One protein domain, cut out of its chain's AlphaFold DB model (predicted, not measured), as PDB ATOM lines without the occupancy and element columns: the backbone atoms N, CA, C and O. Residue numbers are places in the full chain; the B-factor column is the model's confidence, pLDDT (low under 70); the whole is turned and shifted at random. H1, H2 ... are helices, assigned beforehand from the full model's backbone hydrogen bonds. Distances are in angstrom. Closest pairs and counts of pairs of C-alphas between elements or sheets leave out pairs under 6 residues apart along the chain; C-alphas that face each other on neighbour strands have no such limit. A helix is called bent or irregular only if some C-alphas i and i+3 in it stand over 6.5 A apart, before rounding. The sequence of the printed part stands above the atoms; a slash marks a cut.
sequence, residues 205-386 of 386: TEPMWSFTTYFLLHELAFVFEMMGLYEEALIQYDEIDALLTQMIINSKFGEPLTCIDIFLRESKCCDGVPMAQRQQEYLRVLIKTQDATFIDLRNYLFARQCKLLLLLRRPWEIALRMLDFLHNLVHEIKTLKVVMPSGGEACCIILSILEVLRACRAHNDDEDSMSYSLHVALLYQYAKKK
ATOM      1  N   THR A 205      27.078  -3.211 167.622       79.69
ATOM      2  CA  THR A 205      26.185  -4.371 167.488       79.69
ATOM      3  C   THR A 205      26.544  -5.505 168.450       79.69
ATOM      4  O   THR A 205      25.851  -6.520 168.482       79.69
ATOM      5  N   GLU A 206      27.629  -5.374 169.221       84.12
ATOM      6  CA  GLU A 206      28.047  -6.396 170.177       84.12
ATOM      7  C   GLU A 206      27.150  -6.391 171.433       84.12
ATOM      8  O   GLU A 206      26.835  -5.321 171.957       84.12
ATOM      9  N   PRO A 207      26.793  -7.562 171.999       74.81
ATOM     10  CA  PRO A 207      25.865  -7.652 173.136       74.81
ATOM     11  C   PRO A 207      26.319  -6.935 174.417       74.81
ATOM     12  O   PRO A 207      25.488  -6.543 175.229       74.81
ATOM     13  N   MET A 208      27.634  -6.778 174.611       77.12
ATOM     14  CA  MET A 208      28.228  -6.122 175.786       77.12
ATOM     15  C   MET A 208      28.422  -4.612 175.595       77.12
ATOM     16  O   MET A 208      29.007  -3.943 176.453       77.12
ATOM     17  N   TRP A 209      27.979  -4.060 174.465       84.69
ATOM     18  CA  TRP A 209      28.119  -2.642 174.186       84.69
ATOM     19  C   TRP A 209      27.144  -1.821 175.035       84.69
ATOM     20  O   TRP A 209      25.948  -2.092 175.095       84.69
ATOM     21  N   SER A 210      27.659  -0.779 175.685       81.75
ATOM     22  CA  SER A 210      26.860   0.147 176.487       81.75
ATOM     23  C   SER A 210      26.918   1.542 175.889       81.75
ATOM     24  O   SER A 210      28.006   2.072 175.627       81.75
ATOM     25  N   PHE A 211      25.753   2.178 175.764       82.94
ATOM     26  CA  PHE A 211      25.681   3.557 175.301       82.94
ATOM     27  C   PHE A 211      26.407   4.509 176.255       82.94
ATOM     28  O   PHE A 211      27.040   5.444 175.788       82.94
ATOM     29  N   THR A 212      26.421   4.261 177.571       80.00
ATOM     30  CA  THR A 212      27.180   5.088 178.531       80.00
ATOM     31  C   THR A 212      28.687   5.025 178.283       80.00
ATOM     32  O   THR A 212      29.387   6.026 178.449       80.00
ATOM     33  N   THR A 213      29.201   3.876 177.838       78.44
ATOM     34  CA  THR A 213      30.613   3.736 177.455       78.44
ATOM     35  C   THR A 213      30.909   4.524 176.186       78.44
ATOM     36  O   THR A 213      31.906   5.239 176.133       78.44
ATOM     37  N   TYR A 214      30.037   4.463 175.178       79.00
ATOM     38  CA  TYR A 214      30.181   5.295 173.980       79.00
ATOM     39  C   TYR A 214      29.963   6.778 174.260       79.00
ATOM     40  O   TYR A 214      30.630   7.621 173.666       79.00
ATOM     41  N   PHE A 215      29.103   7.105 175.225       76.94
ATOM     42  CA  PHE A 215      28.848   8.466 175.653       76.94
ATOM     43  C   PHE A 215      30.142   9.144 176.092       76.94
ATOM     44  O   PHE A 215      30.186  10.355 175.983       76.94
ATOM     45  N   LEU A 216      31.228   8.433 176.451       65.75
ATOM     46  CA  LEU A 216      32.592   8.994 176.560       65.75
ATOM     47  C   LEU A 216      33.005   9.883 175.370       65.75
ATOM     48  O   LEU A 216      33.835  10.765 175.555       65.75
ATOM     49  N   LEU A 217      32.410   9.735 174.185       71.00
ATOM     50  CA  LEU A 217      32.552  10.657 173.055       71.00
ATOM     51  C   LEU A 217      32.227  12.123 173.419       71.00
ATOM     52  O   LEU A 217      32.844  13.041 172.882       71.00
ATOM     53  N   HIS A 218      31.365  12.378 174.411       77.56
ATOM     54  CA  HIS A 218      31.142  13.730 174.940       77.56
ATOM     55  C   HIS A 218      32.429  14.370 175.491       77.56
ATOM     56  O   HIS A 218      32.544  15.594 175.544       77.56
ATOM     57  N   GLU A 219      33.409  13.567 175.914       78.88
ATOM     58  CA  GLU A 219      34.718  14.043 176.361       78.88
ATOM     59  C   GLU A 219      35.534  14.593 175.190       78.88
ATOM     60  O   GLU A 219      36.219  15.598 175.362       78.88
ATOM     61  N   LEU A 220      35.417  13.995 173.998       84.06
ATOM     62  CA  LEU A 220      36.022  14.526 172.774       84.06
ATOM     63  C   LEU A 220      35.376  15.861 172.386       84.06
ATOM     64  O   LEU A 220      36.078  16.835 172.118       84.06
ATOM     65  N   ALA A 221      34.044  15.937 172.443       88.50
ATOM     66  CA  ALA A 221      33.315  17.181 172.209       88.50
ATOM     67  C   ALA A 221      33.757  18.289 173.182       88.50
ATOM     68  O   ALA A 221      34.015  19.422 172.782       88.50
ATOM     69  N   PHE A 222      33.913  17.944 174.465       86.19
ATOM     70  CA  PHE A 222      34.377  18.872 175.495       86.19
ATOM     71  C   PHE A 222      35.798  19.375 175.223       86.19
ATOM     72  O   PHE A 222      36.095  20.548 175.424       86.19
ATOM     73  N   VAL A 223      36.674  18.503 174.728       84.31
ATOM     74  CA  VAL A 223      38.035  18.865 174.336       84.31
ATOM     75  C   VAL A 223      38.036  19.862 173.169       84.31
ATOM     76  O   VAL A 223      38.764  20.852 173.224       84.31
ATOM     77  N   PHE A 224      37.198  19.669 172.148       88.25
ATOM     78  CA  PHE A 224      37.063  20.647 171.061       88.25
ATOM     79  C   PHE A 224      36.496  21.986 171.544       88.25
ATOM     80  O   PHE A 224      37.027  23.038 171.185       88.25
ATOM     81  N   GLU A 225      35.490  21.963 172.419       88.94
ATOM     82  CA  GLU A 225      34.943  23.169 173.049       88.94
ATOM     83  C   GLU A 225      36.015  23.932 173.839       88.94
ATOM     84  O   GLU A 225      36.102  25.154 173.733       88.94
ATOM     85  N   MET A 226      36.883  23.230 174.575       82.38
ATOM     86  CA  MET A 226      38.002  23.842 175.305       82.38
ATOM     87  C   MET A 226      39.007  24.546 174.395       82.38
ATOM     88  O   MET A 226      39.577  25.564 174.778       82.38
ATOM     89  N   MET A 227      39.204  24.019 173.189       82.81
ATOM     90  CA  MET A 227      40.086  24.603 172.179       82.81
ATOM     91  C   MET A 227      39.419  25.753 171.404       82.81
ATOM     92  O   MET A 227      40.043  26.330 170.515       82.81
ATOM     93  N   GLY A 228      38.162  26.084 171.724       87.31
ATOM     94  CA  GLY A 228      37.363  27.081 171.010       87.31
ATOM     95  C   GLY A 228      36.845  26.599 169.653       87.31
ATOM     96  O   GLY A 228      36.392  27.405 168.846       87.31
ATOM     97  N   LEU A 229      36.914  25.295 169.375       90.44
ATOM     98  CA  LEU A 229      36.466  24.689 168.124       90.44
ATOM     99  C   LEU A 229      35.020  24.214 168.259       90.44
ATOM    100  O   LEU A 229      34.735  23.018 168.250       90.44
ATOM    101  N   TYR A 230      34.105  25.168 168.414       93.56
ATOM    102  CA  TYR A 230      32.703  24.874 168.716       93.56
ATOM    103  C   TYR A 230      31.988  24.106 167.596       93.56
ATOM    104  O   TYR A 230      31.173  23.249 167.906       93.56
ATOM    105  N   GLU A 231      32.347  24.331 166.328       93.50
ATOM    106  CA  GLU A 231      31.858  23.535 165.183       93.50
ATOM    107  C   GLU A 231      32.226  22.051 165.326       93.50
ATOM    108  O   GLU A 231      31.382  21.169 165.209       93.50
ATOM    109  N   GLU A 232      33.492  21.759 165.643       91.38
ATOM    110  CA  GLU A 232      33.963  20.378 165.795       91.38
ATOM    111  C   GLU A 232      33.297  19.713 167.005       91.38
ATOM    112  O   GLU A 232      32.931  18.544 166.937       91.38
ATOM    113  N   ALA A 233      33.097  20.466 168.093       93.25
ATOM    114  CA  ALA A 233      32.358  19.998 169.260       93.25
ATOM    115  C   ALA A 233      30.882  19.718 168.937       93.25
ATOM    116  O   ALA A 233      30.341  18.721 169.415       93.25
ATOM    117  N   LEU A 234      30.242  20.572 168.130       95.50
ATOM    118  CA  LEU A 234      28.835  20.442 167.748       95.50
ATOM    119  C   LEU A 234      28.623  19.176 166.918       95.50
ATOM    120  O   LEU A 234      27.745  18.387 167.253       95.50
ATOM    121  N   ILE A 235      29.508  18.918 165.948       93.75
ATOM    122  CA  ILE A 235      29.504  17.686 165.145       93.75
ATOM    123  C   ILE A 235      29.531  16.438 166.037       93.75
ATOM    124  O   ILE A 235      28.809  15.484 165.768       93.75
ATOM    125  N   GLN A 236      30.324  16.433 167.117       92.19
ATOM    126  CA  GLN A 236      30.370  15.276 168.020       92.19
ATOM    127  C   GLN A 236      29.042  15.051 168.756       92.19
ATOM    128  O   GLN A 236      28.623  13.907 168.916       92.19
ATOM    129  N   TYR A 237      28.369  16.113 169.216       94.94
ATOM    130  CA  TYR A 237      27.052  15.972 169.851       94.94
ATOM    131  C   TYR A 237      25.974  15.563 168.844       94.94
ATOM    132  O   TYR A 237      25.162  14.699 169.169       94.94
ATOM    133  N   ASP A 238      26.013  16.109 167.626       94.75
ATOM    134  CA  ASP A 238      25.126  15.718 166.524       94.75
ATOM    135  C   ASP A 238      25.317  14.233 166.157       94.75
ATOM    136  O   ASP A 238      24.343  13.520 165.933       94.75
ATOM    137  N   GLU A 239      26.554  13.724 166.171       91.75
ATOM    138  CA  GLU A 239      26.848  12.307 165.924       91.75
ATOM    139  C   GLU A 239      26.316  11.389 167.037       91.75
ATOM    140  O   GLU A 239      25.785  10.314 166.746       91.75
ATOM    141  N   ILE A 240      26.424  11.799 168.308       91.88
ATOM    142  CA  ILE A 240      25.843  11.049 169.434       91.88
ATOM    143  C   ILE A 240      24.314  11.012 169.316       91.88
ATOM    144  O   ILE A 240      23.715   9.948 169.482       91.88
ATOM    145  N   ASP A 241      23.691  12.156 169.025       92.81
ATOM    146  CA  ASP A 241      22.238  12.282 168.899       92.81
ATOM    147  C   ASP A 241      21.691  11.458 167.723       92.81
ATOM    148  O   ASP A 241      20.739  10.693 167.889       92.81
ATOM    149  N   ALA A 242      22.354  11.525 166.563       92.56
ATOM    150  CA  ALA A 242      22.003  10.738 165.386       92.56
ATOM    151  C   ALA A 242      22.136   9.230 165.636       92.56
ATOM    152  O   ALA A 242      21.257   8.464 165.235       92.56
ATOM    153  N   LEU A 243      23.198   8.793 166.330       90.38
ATOM    154  CA  LEU A 243      23.361   7.388 166.700       90.38
ATOM    155  C   LEU A 243      22.219   6.923 167.611       90.38
ATOM    156  O   LEU A 243      21.641   5.867 167.361       90.38
ATOM    157  N   LEU A 244      21.869   7.711 168.632       91.56
ATOM    158  CA  LEU A 244      20.770   7.387 169.542       91.56
ATOM    159  C   LEU A 244      19.441   7.255 168.782       91.56
ATOM    160  O   LEU A 244      18.733   6.262 168.945       91.56
ATOM    161  N   THR A 245      19.140   8.204 167.892       92.25
ATOM    162  CA  THR A 245      17.945   8.164 167.036       92.25
ATOM    163  C   THR A 245      17.929   6.922 166.145       92.25
ATOM    164  O   THR A 245      16.909   6.236 166.058       92.25
ATOM    165  N   GLN A 246      19.062   6.580 165.523       90.94
ATOM    166  CA  GLN A 246      19.181   5.387 164.687       90.94
ATOM    167  C   GLN A 246      18.896   4.104 165.481       90.94
ATOM    168  O   GLN A 246      18.169   3.239 165.001       90.94
ATOM    169  N   MET A 247      19.407   3.991 166.707       88.56
ATOM    170  CA  MET A 247      19.165   2.823 167.562       88.56
ATOM    171  C   MET A 247      17.680   2.662 167.915       88.56
ATOM    172  O   MET A 247      17.146   1.555 167.886       88.56
ATOM    173  N   ILE A 248      16.980   3.768 168.180       91.06
ATOM    174  CA  ILE A 248      15.538   3.737 168.462       91.06
ATOM    175  C   ILE A 248      14.745   3.343 167.214       91.06
ATOM    176  O   ILE A 248      13.788   2.574 167.314       91.06
ATOM    177  N   ILE A 249      15.132   3.825 166.031       90.62
ATOM    178  CA  ILE A 249      14.507   3.414 164.766       90.62
ATOM    179  C   ILE A 249      14.692   1.909 164.552       90.62
ATOM    180  O   ILE A 249      13.714   1.213 164.280       90.62
ATOM    181  N   ASN A 250      15.910   1.403 164.746       88.94
ATOM    182  CA  ASN A 250      16.243  -0.012 164.609       88.94
ATOM    183  C   ASN A 250      15.443  -0.914 165.560       88.94
ATOM    184  O   ASN A 250      15.057  -2.018 165.175       88.94
ATOM    185  N   SER A 251      15.101  -0.431 166.759       88.00
ATOM    186  CA  SER A 251      14.273  -1.200 167.701       88.00
ATOM    187  C   SER A 251      12.901  -1.594 167.144       88.00
ATOM    188  O   SER A 251      12.360  -2.645 167.486       88.00
ATOM    189  N   LYS A 252      12.357  -0.807 166.205       85.88
ATOM    190  CA  LYS A 252      11.092  -1.120 165.518       85.88
ATOM    191  C   LYS A 252      11.197  -2.330 164.594       85.88
ATOM    192  O   LYS A 252      10.177  -2.926 164.263       85.88
ATOM    193  N   PHE A 253      12.414  -2.683 164.193       86.12
ATOM    194  CA  PHE A 253      12.730  -3.826 163.343       86.12
ATOM    195  C   PHE A 253      13.212  -5.044 164.150       86.12
ATOM    196  O   PHE A 253      13.706  -6.005 163.569       86.12
ATOM    197  N   GLY A 254      13.041  -5.031 165.478       79.38
ATOM    198  CA  GLY A 254      13.338  -6.168 166.353       79.38
ATOM    199  C   GLY A 254      14.756  -6.195 166.925       79.38
ATOM    200  O   GLY A 254      15.108  -7.169 167.588       79.38
ATOM    201  N   GLU A 255      15.563  -5.149 166.714       83.12
ATOM    202  CA  GLU A 255      16.857  -5.024 167.393       83.12
ATOM    203  C   GLU A 255      16.652  -4.697 168.888       83.12
ATOM    204  O   GLU A 255      15.925  -3.755 169.220       83.12
ATOM    205  N   PRO A 256      17.268  -5.454 169.814       81.62
ATOM    206  CA  PRO A 256      17.112  -5.212 171.242       81.62
ATOM    207  C   PRO A 256      17.812  -3.914 171.672       81.62
ATOM    208  O   PRO A 256      18.893  -3.581 171.193       81.62
ATOM    209  N   LEU A 257      17.217  -3.206 172.634       83.75
ATOM    210  CA  LEU A 257      17.708  -1.926 173.161       83.75
ATOM    211  C   LEU A 257      18.572  -2.066 174.427       83.75
ATOM    212  O   LEU A 257      18.773  -1.089 175.150       83.75
ATOM    213  N   THR A 258      19.157  -3.243 174.663       83.12
ATOM    214  CA  THR A 258      19.921  -3.593 175.883       83.12
ATOM    215  C   THR A 258      20.988  -2.569 176.269       83.12
ATOM    216  O   THR A 258      21.237  -2.308 177.444       83.12
ATOM    217  N   CYS A 259      21.594  -1.929 175.278       81.56
ATOM    218  CA  CYS A 259      22.593  -0.877 175.425       81.56
ATOM    219  C   CYS A 259      22.076   0.459 175.996       81.56
ATOM    220  O   CYS A 259      22.894   1.251 176.476       81.56
ATOM    221  N   ILE A 260      20.768   0.733 175.913       86.19
ATOM    222  CA  ILE A 260      20.108   1.953 176.415       86.19
ATOM    223  C   ILE A 260      19.015   1.673 177.459       86.19
ATOM    224  O   ILE A 260      18.483   2.627 178.022       86.19
ATOM    225  N   ASP A 261      18.712   0.407 177.764       87.06
ATOM    226  CA  ASP A 261      17.686  -0.003 178.741       87.06
ATOM    227  C   ASP A 261      17.833   0.694 180.099       87.06
ATOM    228  O   ASP A 261      16.843   1.064 180.731       87.06
ATOM    229  N   ILE A 262      19.073   0.963 180.517       88.06
ATOM    230  CA  ILE A 262      19.388   1.714 181.739       88.06
ATOM    231  C   ILE A 262      18.719   3.096 181.805       88.06
ATOM    232  O   ILE A 262      18.501   3.588 182.910       88.06
ATOM    233  N   PHE A 263      18.380   3.707 180.666       90.19
ATOM    234  CA  PHE A 263      17.729   5.014 180.581       90.19
ATOM    235  C   PHE A 263      16.195   4.911 180.517       90.19
ATOM    236  O   PHE A 263      15.515   5.913 180.732       90.19
ATOM    237  N   LEU A 264      15.613   3.730 180.277       90.12
ATOM    238  CA  LEU A 264      14.161   3.531 180.095       90.12
ATOM    239  C   LEU A 264      13.368   3.462 181.415       90.12
ATOM    240  O   LEU A 264      12.294   2.868 181.492       90.12
ATOM    241  N   ARG A 265      13.899   4.083 182.469       88.38
ATOM    242  CA  ARG A 265      13.256   4.205 183.784       88.38
ATOM    243  C   ARG A 265      12.060   5.156 183.715       88.38
ATOM    244  O   ARG A 265      11.992   6.022 182.844       88.38
ATOM    245  N   GLU A 266      11.149   5.034 184.679       86.50
ATOM    246  CA  GLU A 266      10.041   5.979 184.838       86.50
ATOM    247  C   GLU A 266      10.556   7.412 185.049       86.50
ATOM    248  O   GLU A 266      11.391   7.671 185.922       86.50
ATOM    249  N   SER A 267      10.029   8.353 184.262       84.62
ATOM    250  CA  SER A 267      10.378   9.767 184.362       84.62
ATOM    251  C   SER A 267       9.422  10.481 185.308       84.62
ATOM    252  O   SER A 267       8.265  10.701 184.968       84.62
ATOM    253  N   LYS A 268       9.905  10.890 186.484       80.94
ATOM    254  CA  LYS A 268       9.075  11.542 187.520       80.94
ATOM    255  C   LYS A 268       8.702  12.989 187.195       80.94
ATOM    256  O   LYS A 268       7.669  13.475 187.645       80.94
ATOM    257  N   CYS A 269       9.546  13.681 186.442       72.69
ATOM    258  CA  CYS A 269       9.329  15.051 185.996       72.69
ATOM    259  C   CYS A 269      10.038  15.277 184.660       72.69
ATOM    260  O   CYS A 269      10.780  14.417 184.186       72.69
ATOM    261  N   CYS A 270       9.771  16.420 184.039       77.69
ATOM    262  CA  CYS A 270      10.477  16.863 182.853       77.69
ATOM    263  C   CYS A 270      10.654  18.372 182.923       77.69
ATOM    264  O   CYS A 270       9.716  19.124 182.665       77.69
ATOM    265  N   ASP A 271      11.863  18.800 183.270       78.00
ATOM    266  CA  ASP A 271      12.178  20.211 183.527       78.00
ATOM    267  C   ASP A 271      12.480  20.998 182.236       78.00
ATOM    268  O   ASP A 271      12.896  22.156 182.273       78.00
ATOM    269  N   GLY A 272      12.254  20.367 181.080       86.25
ATOM    270  CA  GLY A 272      12.615  20.874 179.764       86.25
ATOM    271  C   GLY A 272      14.125  20.864 179.499       86.25
ATOM    272  O   GLY A 272      14.914  20.296 180.254       86.25
ATOM    273  N   VAL A 273      14.534  21.477 178.388       92.25
ATOM    274  CA  VAL A 273      15.946  21.553 177.974       92.25
ATOM    275  C   VAL A 273      16.719  22.536 178.873       92.25
ATOM    276  O   VAL A 273      16.442  23.738 178.842       92.25
ATOM    277  N   PRO A 274      17.740  22.087 179.631       91.75
ATOM    278  CA  PRO A 274      18.442  22.943 180.583       91.75
ATOM    279  C   PRO A 274      19.473  23.865 179.918       91.75
ATOM    280  O   PRO A 274      20.534  23.430 179.463       91.75
ATOM    281  N   MET A 275      19.237  25.175 179.965       89.75
ATOM    282  CA  MET A 275      20.177  26.166 179.414       89.75
ATOM    283  C   MET A 275      21.315  26.526 180.372       89.75
ATOM    284  O   MET A 275      22.415  26.888 179.950       89.75
ATOM    285  N   ALA A 276      21.079  26.411 181.676       89.25
ATOM    286  CA  ALA A 276      22.061  26.782 182.682       89.25
ATOM    287  C   ALA A 276      23.126  25.689 182.895       89.25
ATOM    288  O   ALA A 276      22.852  24.488 182.946       89.25
ATOM    289  N   GLN A 277      24.381  26.131 183.049       87.44
ATOM    290  CA  GLN A 277      25.551  25.249 183.108       87.44
ATOM    291  C   GLN A 277      25.468  24.229 184.257       87.44
ATOM    292  O   GLN A 277      25.831  23.071 184.065       87.44
ATOM    293  N   ARG A 278      24.967  24.636 185.433       89.56
ATOM    294  CA  ARG A 278      24.858  23.762 186.614       89.56
ATOM    295  C   ARG A 278      23.940  22.565 186.350       89.56
ATOM    296  O   ARG A 278      24.298  21.447 186.703       89.56
ATOM    297  N   GLN A 279      22.790  22.779 185.710       89.12
ATOM    298  CA  GLN A 279      21.874  21.695 185.354       89.12
ATOM    299  C   GLN A 279      22.495  20.748 184.323       89.12
ATOM    300  O   GLN A 279      22.400  19.536 184.476       89.12
ATOM    301  N   GLN A 280      23.196  21.271 183.312       90.88
ATOM    302  CA  GLN A 280      23.890  20.423 182.333       90.88
ATOM    303  C   GLN A 280      24.978  19.559 182.989       90.88
ATOM    304  O   GLN A 280      25.131  18.388 182.648       90.88
ATOM    305  N   GLU A 281      25.737  20.117 183.936       89.25
ATOM    306  CA  GLU A 281      26.731  19.366 184.712       89.25
ATOM    307  C   GLU A 281      26.079  18.279 185.569       89.25
ATOM    308  O   GLU A 281      26.584  17.159 185.613       89.25
ATOM    309  N   TYR A 282      24.938  18.584 186.187       91.31
ATOM    310  CA  TYR A 282      24.157  17.617 186.951       91.31
ATOM    311  C   TYR A 282      23.660  16.457 186.073       91.31
ATOM    312  O   TYR A 282      23.937  15.301 186.389       91.31
ATOM    313  N   LEU A 283      23.041  16.743 184.921       90.88
ATOM    314  CA  LEU A 283      22.610  15.700 183.980       90.88
ATOM    315  C   LEU A 283      23.784  14.847 183.488       90.88
ATOM    316  O   LEU A 283      23.675  13.628 183.404       90.88
ATOM    317  N   ARG A 284      24.948  15.456 183.227       89.81
ATOM    318  CA  ARG A 284      26.162  14.711 182.861       89.81
ATOM    319  C   ARG A 284      26.574  13.718 183.950       89.81
ATOM    320  O   ARG A 284      27.011  12.616 183.622       89.81
ATOM    321  N   VAL A 285      26.480  14.105 185.223       89.00
ATOM    322  CA  VAL A 285      26.772  13.208 186.351       89.00
ATOM    323  C   VAL A 285      25.763  12.065 186.392       89.00
ATOM    324  O   VAL A 285      26.191  10.916 186.495       89.00
ATOM    325  N   LEU A 286      24.469  12.347 186.225       90.31
ATOM    326  CA  LEU A 286      23.430  11.316 186.164       90.31
ATOM    327  C   LEU A 286      23.665  10.326 185.016       90.31
ATOM    328  O   LEU A 286      23.613   9.120 185.224       90.31
ATOM    329  N   ILE A 287      24.019  10.800 183.818       89.56
ATOM    330  CA  ILE A 287      24.297   9.915 182.675       89.56
ATOM    331  C   ILE A 287      25.506   9.012 182.966       89.56
ATOM    332  O   ILE A 287      25.476   7.817 182.675       89.56
ATOM    333  N   LYS A 288      26.566   9.558 183.581       85.19
ATOM    334  CA  LYS A 288      27.775   8.796 183.945       85.19
ATOM    335  C   LYS A 288      27.537   7.768 185.048       85.19
ATOM    336  O   LYS A 288      28.131   6.698 185.006       85.19
ATOM    337  N   THR A 289      26.705   8.110 186.024       87.75
ATOM    338  CA  THR A 289      26.307   7.222 187.130       87.75
ATOM    339  C   THR A 289      25.184   6.266 186.737       87.75
ATOM    340  O   THR A 289      24.797   5.428 187.537       87.75
ATOM    341  N   GLN A 290      24.723   6.347 185.482       88.44
ATOM    342  CA  GLN A 290      23.608   5.578 184.936       88.44
ATOM    343  C   GLN A 290      22.278   5.854 185.647       88.44
ATOM    344  O   GLN A 290      21.375   5.045 185.540       88.44
ATOM    345  N   ASP A 291      22.123   6.996 186.316       90.38
ATOM    346  CA  ASP A 291      20.895   7.385 187.020       90.38
ATOM    347  C   ASP A 291      19.969   8.301 186.212       90.38
ATOM    348  O   ASP A 291      18.863   8.612 186.652       90.38
ATOM    349  N   ALA A 292      20.398   8.712 185.018       91.69
ATOM    350  CA  ALA A 292      19.599   9.519 184.104       91.69
ATOM    351  C   ALA A 292      18.439   8.724 183.482       91.69
ATOM    352  O   ALA A 292      18.559   7.534 183.188       91.69
ATOM    353  N   THR A 293      17.335   9.416 183.208       93.00
ATOM    354  CA  THR A 293      16.258   8.916 182.347       93.00
ATOM    355  C   THR A 293      16.578   9.151 180.866       93.00
ATOM    356  O   THR A 293      17.498   9.886 180.500       93.00
ATOM    357  N   PHE A 294      15.786   8.553 179.980       92.19
ATOM    358  CA  PHE A 294      15.880   8.784 178.540       92.19
ATOM    359  C   PHE A 294      15.652  10.259 178.176       92.19
ATOM    360  O   PHE A 294      16.341  10.816 177.319       92.19
ATOM    361  N   ILE A 295      14.723  10.912 178.876       92.81
ATOM    362  CA  ILE A 295      14.404  12.328 178.682       92.81
ATOM    363  C   ILE A 295      15.579  13.201 179.133       92.81
ATOM    364  O   ILE A 295      15.954  14.128 178.417       92.81
ATOM    365  N   ASP A 296      16.221  12.866 180.256       93.00
ATOM    366  CA  ASP A 296      17.435  13.547 180.723       93.00
ATOM    367  C   ASP A 296      18.568  13.455 179.699       93.00
ATOM    368  O   ASP A 296      19.244  14.450 179.426       93.00
ATOM    369  N   LEU A 297      18.765  12.275 179.101       92.69
ATOM    370  CA  LEU A 297      19.780  12.067 178.072       92.69
ATOM    371  C   LEU A 297      19.515  12.946 176.841       92.69
ATOM    372  O   LEU A 297      20.418  13.658 176.395       92.69
ATOM    373  N   ARG A 298      18.281  12.948 176.320       94.00
ATOM    374  CA  ARG A 298      17.887  13.779 175.168       94.00
ATOM    375  C   ARG A 298      18.006  15.272 175.462       94.00
ATOM    376  O   ARG A 298      18.619  16.002 174.685       94.00
ATOM    377  N   ASN A 299      17.501  15.715 176.612       93.94
ATOM    378  CA  ASN A 299      17.590  17.112 177.030       93.94
ATOM    379  C   ASN A 299      19.041  17.552 177.232       93.94
ATOM    380  O   ASN A 299      19.388  18.671 176.859       93.94
ATOM    381  N   TYR A 300      19.907  16.688 177.773       94.12
ATOM    382  CA  TYR A 300      21.332  16.979 177.887       94.12
ATOM    383  C   TYR A 300      21.975  17.181 176.511       94.12
ATOM    384  O   TYR A 300      22.630  18.202 176.306       94.12
ATOM    385  N   LEU A 301      21.790  16.247 175.570       94.75
ATOM    386  CA  LEU A 301      22.393  16.340 174.233       94.75
ATOM    387  C   LEU A 301      21.966  17.625 173.521       94.75
ATOM    388  O   LEU A 301      22.823  18.397 173.082       94.75
ATOM    389  N   PHE A 302      20.663  17.914 173.519       96.19
ATOM    390  CA  PHE A 302      20.143  19.120 172.889       96.19
ATOM    391  C   PHE A 302      20.613  20.398 173.600       96.19
ATOM    392  O   PHE A 302      21.040  21.352 172.951       96.19
ATOM    393  N   ALA A 303      20.659  20.413 174.935       95.50
ATOM    394  CA  ALA A 303      21.211  21.537 175.694       95.50
ATOM    395  C   ALA A 303      22.687  21.817 175.360       95.50
ATOM    396  O   ALA A 303      23.114  22.977 175.324       95.50
ATOM    397  N   ARG A 304      23.484  20.770 175.099       95.38
ATOM    398  CA  ARG A 304      24.881  20.920 174.666       95.38
ATOM    399  C   ARG A 304      24.989  21.502 173.263       95.38
ATOM    400  O   ARG A 304      25.794  22.415 173.080       95.38
ATOM    401  N   GLN A 305      24.163  21.049 172.319       96.31
ATOM    402  CA  GLN A 305      24.075  21.646 170.982       96.31
ATOM    403  C   GLN A 305      23.686  23.129 171.075       96.31
ATOM    404  O   GLN A 305      24.390  23.980 170.533       96.31
ATOM    405  N   CYS A 306      22.646  23.456 171.855       95.44
ATOM    406  CA  CYS A 306      22.205  24.833 172.098       95.44
ATOM    407  C   CYS A 306      23.353  25.708 172.608       95.44
ATOM    408  O   CYS A 306      23.626  26.773 172.059       95.44
ATOM    409  N   LYS A 307      24.075  25.241 173.633       94.44
ATOM    410  CA  LYS A 307      25.210  25.975 174.199       94.44
ATOM    411  C   LYS A 307      26.280  26.282 173.145       94.44
ATOM    412  O   LYS A 307      26.804  27.393 173.118       94.44
ATOM    413  N   LEU A 308      26.623  25.307 172.304       95.00
ATOM    414  CA  LEU A 308      27.635  25.476 171.259       95.00
ATOM    415  C   LEU A 308      27.163  26.430 170.158       95.00
ATOM    416  O   LEU A 308      27.940  27.276 169.726       95.00
ATOM    417  N   LEU A 309      25.889  26.369 169.772       94.75
ATOM    418  CA  LEU A 309      25.286  27.295 168.812       94.75
ATOM    419  C   LEU A 309      25.250  28.738 169.335       94.75
ATOM    420  O   LEU A 309      25.558  29.667 168.590       94.75
ATOM    421  N   LEU A 310      24.975  28.943 170.629       92.25
ATOM    422  CA  LEU A 310      25.095  30.265 171.256       92.25
ATOM    423  C   LEU A 310      26.543  30.780 171.221       92.25
ATOM    424  O   LEU A 310      26.775  31.950 170.918       92.25
ATOM    425  N   LEU A 311      27.529  29.910 171.472       91.94
ATOM    426  CA  LEU A 311      28.955  30.258 171.369       91.94
ATOM    427  C   LEU A 311      29.388  30.565 169.924       91.94
ATOM    428  O   LEU A 311      30.296  31.371 169.724       91.94
ATOM    429  N   LEU A 312      28.723  29.962 168.936       92.56
ATOM    430  CA  LEU A 312      28.890  30.231 167.504       92.56
ATOM    431  C   LEU A 312      28.104  31.452 167.008       92.56
ATOM    432  O   LEU A 312      28.208  31.770 165.827       92.56
ATOM    433  N   ARG A 313      27.343  32.134 167.880       90.88
ATOM    434  CA  ARG A 313      26.452  33.252 167.516       90.88
ATOM    435  C   ARG A 313      25.370  32.856 166.503       90.88
ATOM    436  O   ARG A 313      25.009  33.641 165.641       90.88
ATOM    437  N   ARG A 314      24.824  31.639 166.622       91.06
ATOM    438  CA  ARG A 314      23.733  31.119 165.772       91.06
ATOM    439  C   ARG A 314      22.481  30.757 166.584       91.06
ATOM    440  O   ARG A 314      22.057  29.601 166.588       91.06
ATOM    441  N   PRO A 315      21.861  31.709 167.307       90.25
ATOM    442  CA  PRO A 315      20.654  31.433 168.091       90.25
ATOM    443  C   PRO A 315      19.451  31.036 167.220       90.25
ATOM    444  O   PRO A 315      18.577  30.304 167.685       90.25
ATOM    445  N   TRP A 316      19.404  31.474 165.957       87.81
ATOM    446  CA  TRP A 316      18.356  31.094 165.007       87.81
ATOM    447  C   TRP A 316      18.365  29.593 164.698       87.81
ATOM    448  O   TRP A 316      17.303  28.982 164.587       87.81
ATOM    449  N   GLU A 317      19.549  28.981 164.632       92.12
ATOM    450  CA  GLU A 317      19.705  27.558 164.333       92.12
ATOM    451  C   GLU A 317      19.160  26.693 165.478       92.12
ATOM    452  O   GLU A 317      18.602  25.624 165.248       92.12
ATOM    453  N   ILE A 318      19.226  27.193 166.716       93.56
ATOM    454  CA  ILE A 318      18.595  26.549 167.873       93.56
ATOM    455  C   ILE A 318      17.077  26.529 167.697       93.56
ATOM    456  O   ILE A 318      16.452  25.483 167.865       93.56
ATOM    457  N   ALA A 319      16.483  27.672 167.343       90.38
ATOM    458  CA  ALA A 319      15.042  27.775 167.136       90.38
ATOM    459  C   ALA A 319      14.570  26.867 165.987       90.38
ATOM    460  O   ALA A 319      13.527  26.226 166.114       90.38
ATOM    461  N   LEU A 320      15.359  26.770 164.912       91.19
ATOM    462  CA  LEU A 320      15.135  25.841 163.804       91.19
ATOM    463  C   LEU A 320      15.156  24.378 164.282       91.19
ATOM    464  O   LEU A 320      14.174  23.663 164.103       91.19
ATOM    465  N   ARG A 321      16.248  23.945 164.929       95.06
ATOM    466  CA  ARG A 321      16.450  22.547 165.360       95.06
ATOM    467  C   ARG A 321      15.471  22.108 166.455       95.06
ATOM    468  O   ARG A 321      15.180  20.921 166.587       95.06
ATOM    469  N   MET A 322      14.957  23.049 167.247       94.62
ATOM    470  CA  MET A 322      14.104  22.763 168.401       94.62
ATOM    471  C   MET A 322      12.785  22.078 168.029       94.62
ATOM    472  O   MET A 322      12.323  21.194 168.749       94.62
ATOM    473  N   LEU A 323      12.167  22.470 166.913       92.06
ATOM    474  CA  LEU A 323      10.894  21.879 166.506       92.06
ATOM    475  C   LEU A 323      11.062  20.395 166.154       92.06
ATOM    476  O   LEU A 323      10.290  19.557 166.624       92.06
ATOM    477  N   ASP A 324      12.100  20.074 165.382       94.00
ATOM    478  CA  ASP A 324      12.424  18.698 165.003       94.00
ATOM    479  C   ASP A 324      12.831  17.867 166.221       94.00
ATOM    480  O   ASP A 324      12.343  16.749 166.391       94.00
ATOM    481  N   PHE A 325      13.641  18.436 167.123       95.75
ATOM    482  CA  PHE A 325      13.986  17.803 168.398       95.75
ATOM    483  C   PHE A 325      12.735  17.406 169.193       95.75
ATOM    484  O   PHE A 325      12.620  16.262 169.627       95.75
ATOM    485  N   LEU A 326      11.772  18.318 169.353       94.75
ATOM    486  CA  LEU A 326      10.551  18.039 170.108       94.75
ATOM    487  C   LEU A 326       9.662  16.989 169.442       94.75
ATOM    488  O   LEU A 326       9.130  16.116 170.130       94.75
ATOM    489  N   HIS A 327       9.494  17.054 168.120       94.12
ATOM    490  CA  HIS A 327       8.738  16.039 167.391       94.12
ATOM    491  C   HIS A 327       9.373  14.653 167.535       94.12
ATOM    492  O   HIS A 327       8.661  13.683 167.813       94.12
ATOM    493  N   ASN A 328      10.700  14.573 167.415       94.38
ATOM    494  CA  ASN A 328      11.445  13.333 167.602       94.38
ATOM    495  C   ASN A 328      11.321  12.825 169.040       94.38
ATOM    496  O   ASN A 328      10.957  11.670 169.239       94.38
ATOM    497  N   LEU A 329      11.496  13.691 170.043       93.69
ATOM    498  CA  LEU A 329      11.367  13.325 171.454       93.69
ATOM    499  C   LEU A 329       9.988  12.722 171.763       93.69
ATOM    500  O   LEU A 329       9.900  11.664 172.382       93.69
ATOM    501  N   VAL A 330       8.905  13.347 171.292       92.75
ATOM    502  CA  VAL A 330       7.535  12.831 171.479       92.75
ATOM    503  C   VAL A 330       7.352  11.469 170.809       92.75
ATOM    504  O   VAL A 330       6.739  10.563 171.377       92.75
ATOM    505  N   HIS A 331       7.864  11.311 169.591       93.38
ATOM    506  CA  HIS A 331       7.791  10.047 168.861       93.38
ATOM    507  C   HIS A 331       8.572   8.928 169.550       93.38
ATOM    508  O   HIS A 331       8.121   7.782 169.595       93.38
ATOM    509  N   GLU A 332       9.727   9.254 170.114       92.75
ATOM    510  CA  GLU A 332      10.599   8.317 170.815       92.75
ATOM    511  C   GLU A 332      10.027   7.909 172.164       92.75
ATOM    512  O   GLU A 332       9.970   6.716 172.441       92.75
ATOM    513  N   ILE A 333       9.497   8.856 172.946       91.31
ATOM    514  CA  ILE A 333       8.760   8.577 174.190       91.31
ATOM    515  C   ILE A 333       7.652   7.546 173.930       91.31
ATOM    516  O   ILE A 333       7.521   6.573 174.673       91.31
ATOM    517  N   LYS A 334       6.894   7.713 172.837       91.19
ATOM    518  CA  LYS A 334       5.826   6.781 172.436       91.19
ATOM    519  C   LYS A 334       6.362   5.441 171.944       91.19
ATOM    520  O   LYS A 334       5.822   4.402 172.309       91.19
ATOM    521  N   THR A 335       7.414   5.462 171.127       90.81
ATOM    522  CA  THR A 335       8.056   4.253 170.588       90.81
ATOM    523  C   THR A 335       8.603   3.375 171.713       90.81
ATOM    524  O   THR A 335       8.381   2.168 171.719       90.81
ATOM    525  N   LEU A 336       9.274   3.995 172.681       90.31
ATOM    526  CA  LEU A 336       9.929   3.339 173.809       90.31
ATOM    527  C   LEU A 336       8.979   3.075 174.986       90.31
ATOM    528  O   LEU A 336       9.377   2.428 175.949       90.31
ATOM    529  N   LYS A 337       7.731   3.562 174.915       89.88
ATOM    530  CA  LYS A 337       6.726   3.477 175.987       89.88
ATOM    531  C   LYS A 337       7.251   4.011 177.327       89.88
ATOM    532  O   LYS A 337       7.021   3.408 178.374       89.88
ATOM    533  N   VAL A 338       7.958   5.143 177.291       88.69
ATOM    534  CA  VAL A 338       8.497   5.785 178.500       88.69
ATOM    535  C   VAL A 338       7.341   6.194 179.410       88.69
ATOM    536  O   VAL A 338       6.431   6.911 178.989       88.69
ATOM    537  N   VAL A 339       7.375   5.741 180.664       88.94
ATOM    538  CA  VAL A 339       6.350   6.073 181.658       88.94
ATOM    539  C   VAL A 339       6.565   7.504 182.148       88.94
ATOM    540  O   VAL A 339       7.663   7.865 182.576       88.94
ATOM    541  N   MET A 340       5.505   8.310 182.078       87.75
ATOM    542  CA  MET A 340       5.478   9.703 182.516       87.75
ATOM    543  C   MET A 340       4.169  10.026 183.253       87.75
ATOM    544  O   MET A 340       3.126   9.460 182.910       87.75
ATOM    545  N   PRO A 341       4.177  10.988 184.196       87.88
ATOM    546  CA  PRO A 341       2.967  11.563 184.766       87.88
ATOM    547  C   PRO A 341       2.027  12.124 183.695       87.88
ATOM    548  O   PRO A 341       2.466  12.598 182.643       87.88
ATOM    549  N   SER A 342       0.727  12.144 184.000       85.88
ATOM    550  CA  SER A 342      -0.272  12.802 183.150       85.88
ATOM    551  C   SER A 342       0.115  14.261 182.894       85.88
ATOM    552  O   SER A 342       0.450  14.995 183.822       85.88
ATOM    553  N   GLY A 343       0.104  14.672 181.623       85.81
ATOM    554  CA  GLY A 343       0.539  16.006 181.199       85.81
ATOM    555  C   GLY A 343       2.059  16.197 181.105       85.81
ATOM    556  O   GLY A 343       2.495  17.226 180.599       85.81
ATOM    557  N   GLY A 344       2.875  15.209 181.499       87.56
ATOM    558  CA  GLY A 344       4.339  15.297 181.473       87.56
ATOM    559  C   GLY A 344       4.918  15.598 180.087       87.56
ATOM    560  O   GLY A 344       5.807  16.438 179.975       87.56
ATOM    561  N   GLU A 345       4.366  14.994 179.025       88.50
ATOM    562  CA  GLU A 345       4.754  15.284 177.632       88.50
ATOM    563  C   GLU A 345       4.505  16.761 177.273       88.50
ATOM    564  O   GLU A 345       5.376  17.428 176.717       88.50
ATOM    565  N   ALA A 346       3.328  17.297 177.612       89.38
ATOM    566  CA  ALA A 346       2.981  18.687 177.322       89.38
ATOM    567  C   ALA A 346       3.873  19.657 178.115       89.38
ATOM    568  O   ALA A 346       4.403  20.614 177.548       89.38
ATOM    569  N   CYS A 347       4.118  19.363 179.398       89.94
ATOM    570  CA  CYS A 347       5.042  20.125 180.234       89.94
ATOM    571  C   CYS A 347       6.467  20.126 179.665       89.94
ATOM    572  O   CYS A 347       7.051  21.204 179.556       89.94
ATOM    573  N   CYS A 348       6.996  18.971 179.235       89.62
ATOM    574  CA  CYS A 348       8.305  18.890 178.575       89.62
ATOM    575  C   CYS A 348       8.409  19.879 177.417       89.62
ATOM    576  O   CYS A 348       9.388  20.615 177.302       89.62
ATOM    577  N   ILE A 349       7.402  19.872 176.542       91.62
ATOM    578  CA  ILE A 349       7.393  20.666 175.317       91.62
ATOM    579  C   ILE A 349       7.363  22.152 175.659       91.62
ATOM    580  O   ILE A 349       8.221  22.908 175.203       91.62
ATOM    581  N   ILE A 350       6.404  22.562 176.489       92.00
ATOM    582  CA  ILE A 350       6.203  23.966 176.846       92.00
ATOM    583  C   ILE A 350       7.441  24.513 177.565       92.00
ATOM    584  O   ILE A 350       7.953  25.563 177.177       92.00
ATOM    585  N   LEU A 351       7.966  23.799 178.566       92.75
ATOM    586  CA  LEU A 351       9.138  24.246 179.325       92.75
ATOM    587  C   LEU A 351      10.384  24.339 178.444       92.75
ATOM    588  O   LEU A 351      11.086  25.347 178.491       92.75
ATOM    589  N   SER A 352      10.618  23.349 177.581       92.81
ATOM    590  CA  SER A 352      11.766  23.374 176.669       92.81
ATOM    591  C   SER A 352      11.694  24.548 175.693       92.81
ATOM    592  O   SER A 352      12.702  25.214 175.464       92.81
ATOM    593  N   ILE A 353      10.510  24.838 175.138       93.25
ATOM    594  CA  ILE A 353      10.312  25.994 174.251       93.25
ATOM    595  C   ILE A 353      10.584  27.290 175.009       93.25
ATOM    596  O   ILE A 353      11.299  28.152 174.504       93.25
ATOM    597  N   LEU A 354      10.049  27.437 176.223       90.88
ATOM    598  CA  LEU A 354      10.257  28.636 177.033       90.88
ATOM    599  C   LEU A 354      11.741  28.870 177.344       90.88
ATOM    600  O   LEU A 354      12.214  29.998 177.193       90.88
ATOM    601  N   GLU A 355      12.478  27.831 177.736       90.50
ATOM    602  CA  GLU A 355      13.913  27.923 178.025       90.50
ATOM    603  C   GLU A 355      14.733  28.292 176.781       90.50
ATOM    604  O   GLU A 355      15.544  29.220 176.830       90.50
ATOM    605  N   VAL A 356      14.472  27.644 175.639       88.12
ATOM    606  CA  VAL A 356      15.138  27.955 174.361       88.12
ATOM    607  C   VAL A 356      14.857  29.388 173.923       88.12
ATOM    608  O   VAL A 356      15.787  30.129 173.612       88.12
ATOM    609  N   LEU A 357      13.594  29.820 173.943       88.38
ATOM    610  CA  LEU A 357      13.225  31.175 173.528       88.38
ATOM    611  C   LEU A 357      13.870  32.240 174.417       88.38
ATOM    612  O   LEU A 357      14.313  33.272 173.911       88.38
ATOM    613  N   ARG A 358      13.950  32.004 175.733       88.19
ATOM    614  CA  ARG A 358      14.668  32.896 176.656       88.19
ATOM    615  C   ARG A 358      16.152  32.971 176.306       88.19
ATOM    616  O   ARG A 358      16.691  34.073 176.216       88.19
ATOM    617  N   ALA A 359      16.793  31.825 176.079       86.75
ATOM    618  CA  ALA A 359      18.213  31.762 175.753       86.75
ATOM    619  C   ALA A 359      18.535  32.443 174.414       86.75
ATOM    620  O   ALA A 359      19.475  33.237 174.353       86.75
ATOM    621  N   CYS A 360      17.734  32.199 173.372       85.88
ATOM    622  CA  CYS A 360      17.918  32.824 172.066       85.88
ATOM    623  C   CYS A 360      17.682  34.337 172.116       85.88
ATOM    624  O   CYS A 360      18.495  35.082 171.584       85.88
ATOM    625  N   ARG A 361      16.635  34.819 172.809       83.88
ATOM    626  CA  ARG A 361      16.380  36.267 172.963       83.88
ATOM    627  C   ARG A 361      17.540  37.006 173.623       83.88
ATOM    628  O   ARG A 361      17.828  38.128 173.233       83.88
ATOM    629  N   ALA A 362      18.205  36.388 174.597       83.31
ATOM    630  CA  ALA A 362      19.346  36.998 175.275       83.31
ATOM    631  C   ALA A 362      20.603  37.133 174.385       83.31
ATOM    632  O   ALA A 362      21.530  37.838 174.771       83.31
ATOM    633  N   HIS A 363      20.647  36.455 173.232       78.00
ATOM    634  CA  HIS A 363      21.817  36.380 172.348       78.00
ATOM    635  C   HIS A 363      21.502  36.738 170.888       78.00
ATOM    636  O   HIS A 363      22.333  36.482 170.020       78.00
ATOM    637  N   ASN A 364      20.304  37.255 170.602       72.81
ATOM    638  CA  ASN A 364      19.897  37.583 169.242       72.81
ATOM    639  C   ASN A 364      20.473  38.945 168.842       72.81
ATOM    640  O   ASN A 364      20.048  39.965 169.382       72.81
ATOM    641  N   ASP A 365      21.412  38.935 167.900       64.06
ATOM    642  CA  ASP A 365      21.887  40.128 167.200       64.06
ATOM    643  C   ASP A 365      20.947  40.398 165.995       64.06
ATOM    644  O   ASP A 365      20.378  39.462 165.427       64.06
ATOM    645  N   ASP A 366      20.727  41.663 165.619       61.91
ATOM    646  CA  ASP A 366      19.673  42.078 164.663       61.91
ATOM    647  C   ASP A 366      19.791  41.470 163.242       61.91
ATOM    648  O   ASP A 366      18.813  41.480 162.489       61.91
ATOM    649  N   GLU A 367      20.946  40.906 162.865       58.97
ATOM    650  CA  GLU A 367      21.233  40.424 161.500       58.97
ATOM    651  C   GLU A 367      20.392  39.202 161.061       58.97
ATOM    652  O   GLU A 367      20.062  39.095 159.881       58.97
ATOM    653  N   ASP A 368      19.943  38.337 161.985       61.06
ATOM    654  CA  ASP A 368      19.186  37.100 161.679       61.06
ATOM    655  C   ASP A 368      17.679  37.183 162.025       61.06
ATOM    656  O   ASP A 368      16.966  36.174 162.122       61.06
ATOM    657  N   SER A 369      17.165  38.403 162.211       66.38
ATOM    658  CA  SER A 369      15.849  38.671 162.808       66.38
ATOM    659  C   SER A 369      14.664  37.992 162.094       66.38
ATOM    660  O   SER A 369      13.752  37.487 162.757       66.38
ATOM    661  N   MET A 370      14.673  37.894 160.756       66.94
ATOM    662  CA  MET A 370      13.571  37.262 160.006       66.94
ATOM    663  C   MET A 370      13.530  35.737 160.163       66.94
ATOM    664  O   MET A 370      12.470  35.187 160.472       66.94
ATOM    665  N   SER A 371      14.664  35.051 159.984       71.50
ATOM    666  CA  SER A 371      14.749  33.588 160.130       71.50
ATOM    667  C   SER A 371      14.445  33.173 161.565       71.50
ATOM    668  O   SER A 371      13.661  32.253 161.805       71.50
ATOM    669  N   TYR A 372      14.982  33.916 162.535       77.69
ATOM    670  CA  TYR A 372      14.656  33.721 163.941       77.69
ATOM    671  C   TYR A 372      13.149  33.876 164.202       77.69
ATOM    672  O   TYR A 372      12.534  32.989 164.795       77.69
ATOM    673  N   SER A 373      12.525  34.943 163.695       80.81
ATOM    674  CA  SER A 373      11.087  35.194 163.874       80.81
ATOM    675  C   SER A 373      10.206  34.081 163.296       80.81
ATOM    676  O   SER A 373       9.230  33.685 163.937       80.81
ATOM    677  N   LEU A 374      10.566  33.533 162.129       84.56
ATOM    678  CA  LEU A 374       9.857  32.408 161.514       84.56
ATOM    679  C   LEU A 374       9.865  31.171 162.424       84.56
ATOM    680  O   LEU A 374       8.811  30.603 162.716       84.56
ATOM    681  N   HIS A 375      11.041  30.762 162.902       86.38
ATOM    682  CA  HIS A 375      11.167  29.566 163.736       86.38
ATOM    683  C   HIS A 375      10.511  29.748 165.109       86.38
ATOM    684  O   HIS A 375       9.825  28.848 165.594       86.38
ATOM    685  N   VAL A 376      10.621  30.938 165.705       85.19
ATOM    686  CA  VAL A 376       9.936  31.276 166.962       85.19
ATOM    687  C   VAL A 376       8.415  31.173 166.818       85.19
ATOM    688  O   VAL A 376       7.753  30.652 167.718       85.19
ATOM    689  N   ALA A 377       7.849  31.619 165.691       86.50
ATOM    690  CA  ALA A 377       6.414  31.513 165.438       86.50
ATOM    691  C   ALA A 377       5.944  30.048 165.383       86.50
ATOM    692  O   ALA A 377       4.908  29.716 165.966       86.50
ATOM    693  N   LEU A 378       6.724  29.163 164.753       88.75
ATOM    694  CA  LEU A 378       6.431  27.726 164.705       88.75
ATOM    695  C   LEU A 378       6.474  27.085 166.098       88.75
ATOM    696  O   LEU A 378       5.566  26.331 166.453       88.75
ATOM    697  N   LEU A 379       7.475  27.428 166.913       90.50
ATOM    698  CA  LEU A 379       7.568  26.951 168.296       90.50
ATOM    699  C   LEU A 379       6.378  27.428 169.134       90.50
ATOM    700  O   LEU A 379       5.772  26.638 169.855       90.50
ATOM    701  N   TYR A 380       5.987  28.696 169.001       87.38
ATOM    702  CA  TYR A 380       4.819  29.235 169.695       87.38
ATOM    703  C   TYR A 380       3.523  28.532 169.267       87.38
ATOM    704  O   TYR A 380       2.691  28.177 170.106       87.38
ATOM    705  N   GLN A 381       3.358  28.278 167.967       90.12
ATOM    706  CA  GLN A 381       2.211  27.535 167.451       90.12
ATOM    707  C   GLN A 381       2.178  26.101 167.990       90.12
ATOM    708  O   GLN A 381       1.098  25.602 168.308       90.12
ATOM    709  N   TYR A 382       3.333  25.440 168.097       91.31
ATOM    710  CA  TYR A 382       3.424  24.090 168.643       91.31
ATOM    711  C   TYR A 382       3.087  24.059 170.138       91.31
ATOM    712  O   TYR A 382       2.255  23.250 170.546       91.31
ATOM    713  N   ALA A 383       3.630  24.993 170.925       89.31
ATOM    714  CA  ALA A 383       3.308  25.139 172.344       89.31
ATOM    715  C   ALA A 383       1.807  25.363 172.579       89.31
ATOM    716  O   ALA A 383       1.240  24.765 173.479       89.31
ATOM    717  N   LYS A 384       1.142  26.173 171.742       89.31
ATOM    718  CA  LYS A 384      -0.303  26.451 171.855       89.31
ATOM    719  C   LYS A 384      -1.193  25.230 171.572       89.31
ATOM    720  O   LYS A 384      -2.355  25.221 171.967       89.31
ATOM    721  N   LYS A 385      -0.695  24.243 170.822       89.19
ATOM    722  CA  LYS A 385      -1.438  23.020 170.463       89.19
ATOM    723  C   LYS A 385      -1.332  21.914 171.518       89.19
ATOM    724  O   LYS A 385      -1.995  20.890 171.360       89.19
ATOM    725  N   LYS A 386      -0.459  22.080 172.509       84.00
ATOM    726  CA  LYS A 386      -0.254  21.155 173.624       84.00
ATOM    727  C   LYS A 386      -0.980  21.677 174.848       84.00
ATOM    728  O   LYS A 386      -1.483  20.811 175.592       84.00
TER     729      LYS A 386
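This is residues 205 to 386 of the 386 residues of the protein "Predicted protein" of Nematostella vectensis (UniProt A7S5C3). Five helices, H3, H5, H6, H7 and H8, make an up-and-down bundle, each running against the one before it, with H5 and H6 in the middle. H2 packs on H3, and H4 lies slanted over H5. The printed part has 182 residues, with eight named helices, H1 to H8 in chain order, and no named strand: all helix. It is compact, with a radius of gyration of the C-alphas of 16.2 A and spans of 51 by 42 by 30 A.

H6, residues 315 to 336, is 30.6 A from first to last C-alpha, with a kink of 31 degrees near residue 323; it is neither bent nor irregular, but only just: C-alphas 320 and 323 are 6.4 A apart. H3, residues 230 to 251, is 31.9 A long and begins at (32.703, 24.874, 168.716). H5 is residues 294 to 311, H7 residues 344 to 361, H4 residues 277 to 289, H2 residues 217 to 226, H1 residues 211 to 215. H8, residues 366 to 384, is irregular, with C-alphas 367 and 370 8.4 A apart, and it ends at Lys 384, with C-alpha 384 at (-0.303, 26.451, 171.855).

The hub is H6, which touches H3, H5, H7 and H8. It forms hairpins with H5 (closest C-alphas Cys 306 and Ile 318, 5.8 A) and H7 (Pro 315 and Cys 360, 5.0 A). H4 and H5 form a hairpin at a steep tilt of 41 degrees, closest C-alphas Gln 280 and Tyr 300, 6.2 A. H1 is close to but not clearly touching H4. Every O i to N i+4 pair is within hydrogen-bond range in H1, H2, H3, H4, H5 and H7; H6 has 16 of 18, H8 13 of 15.

The printed part has no cut. The link from H3 to H4 is long. Residue 216 and residues 365 to 370 have pLDDT under 70.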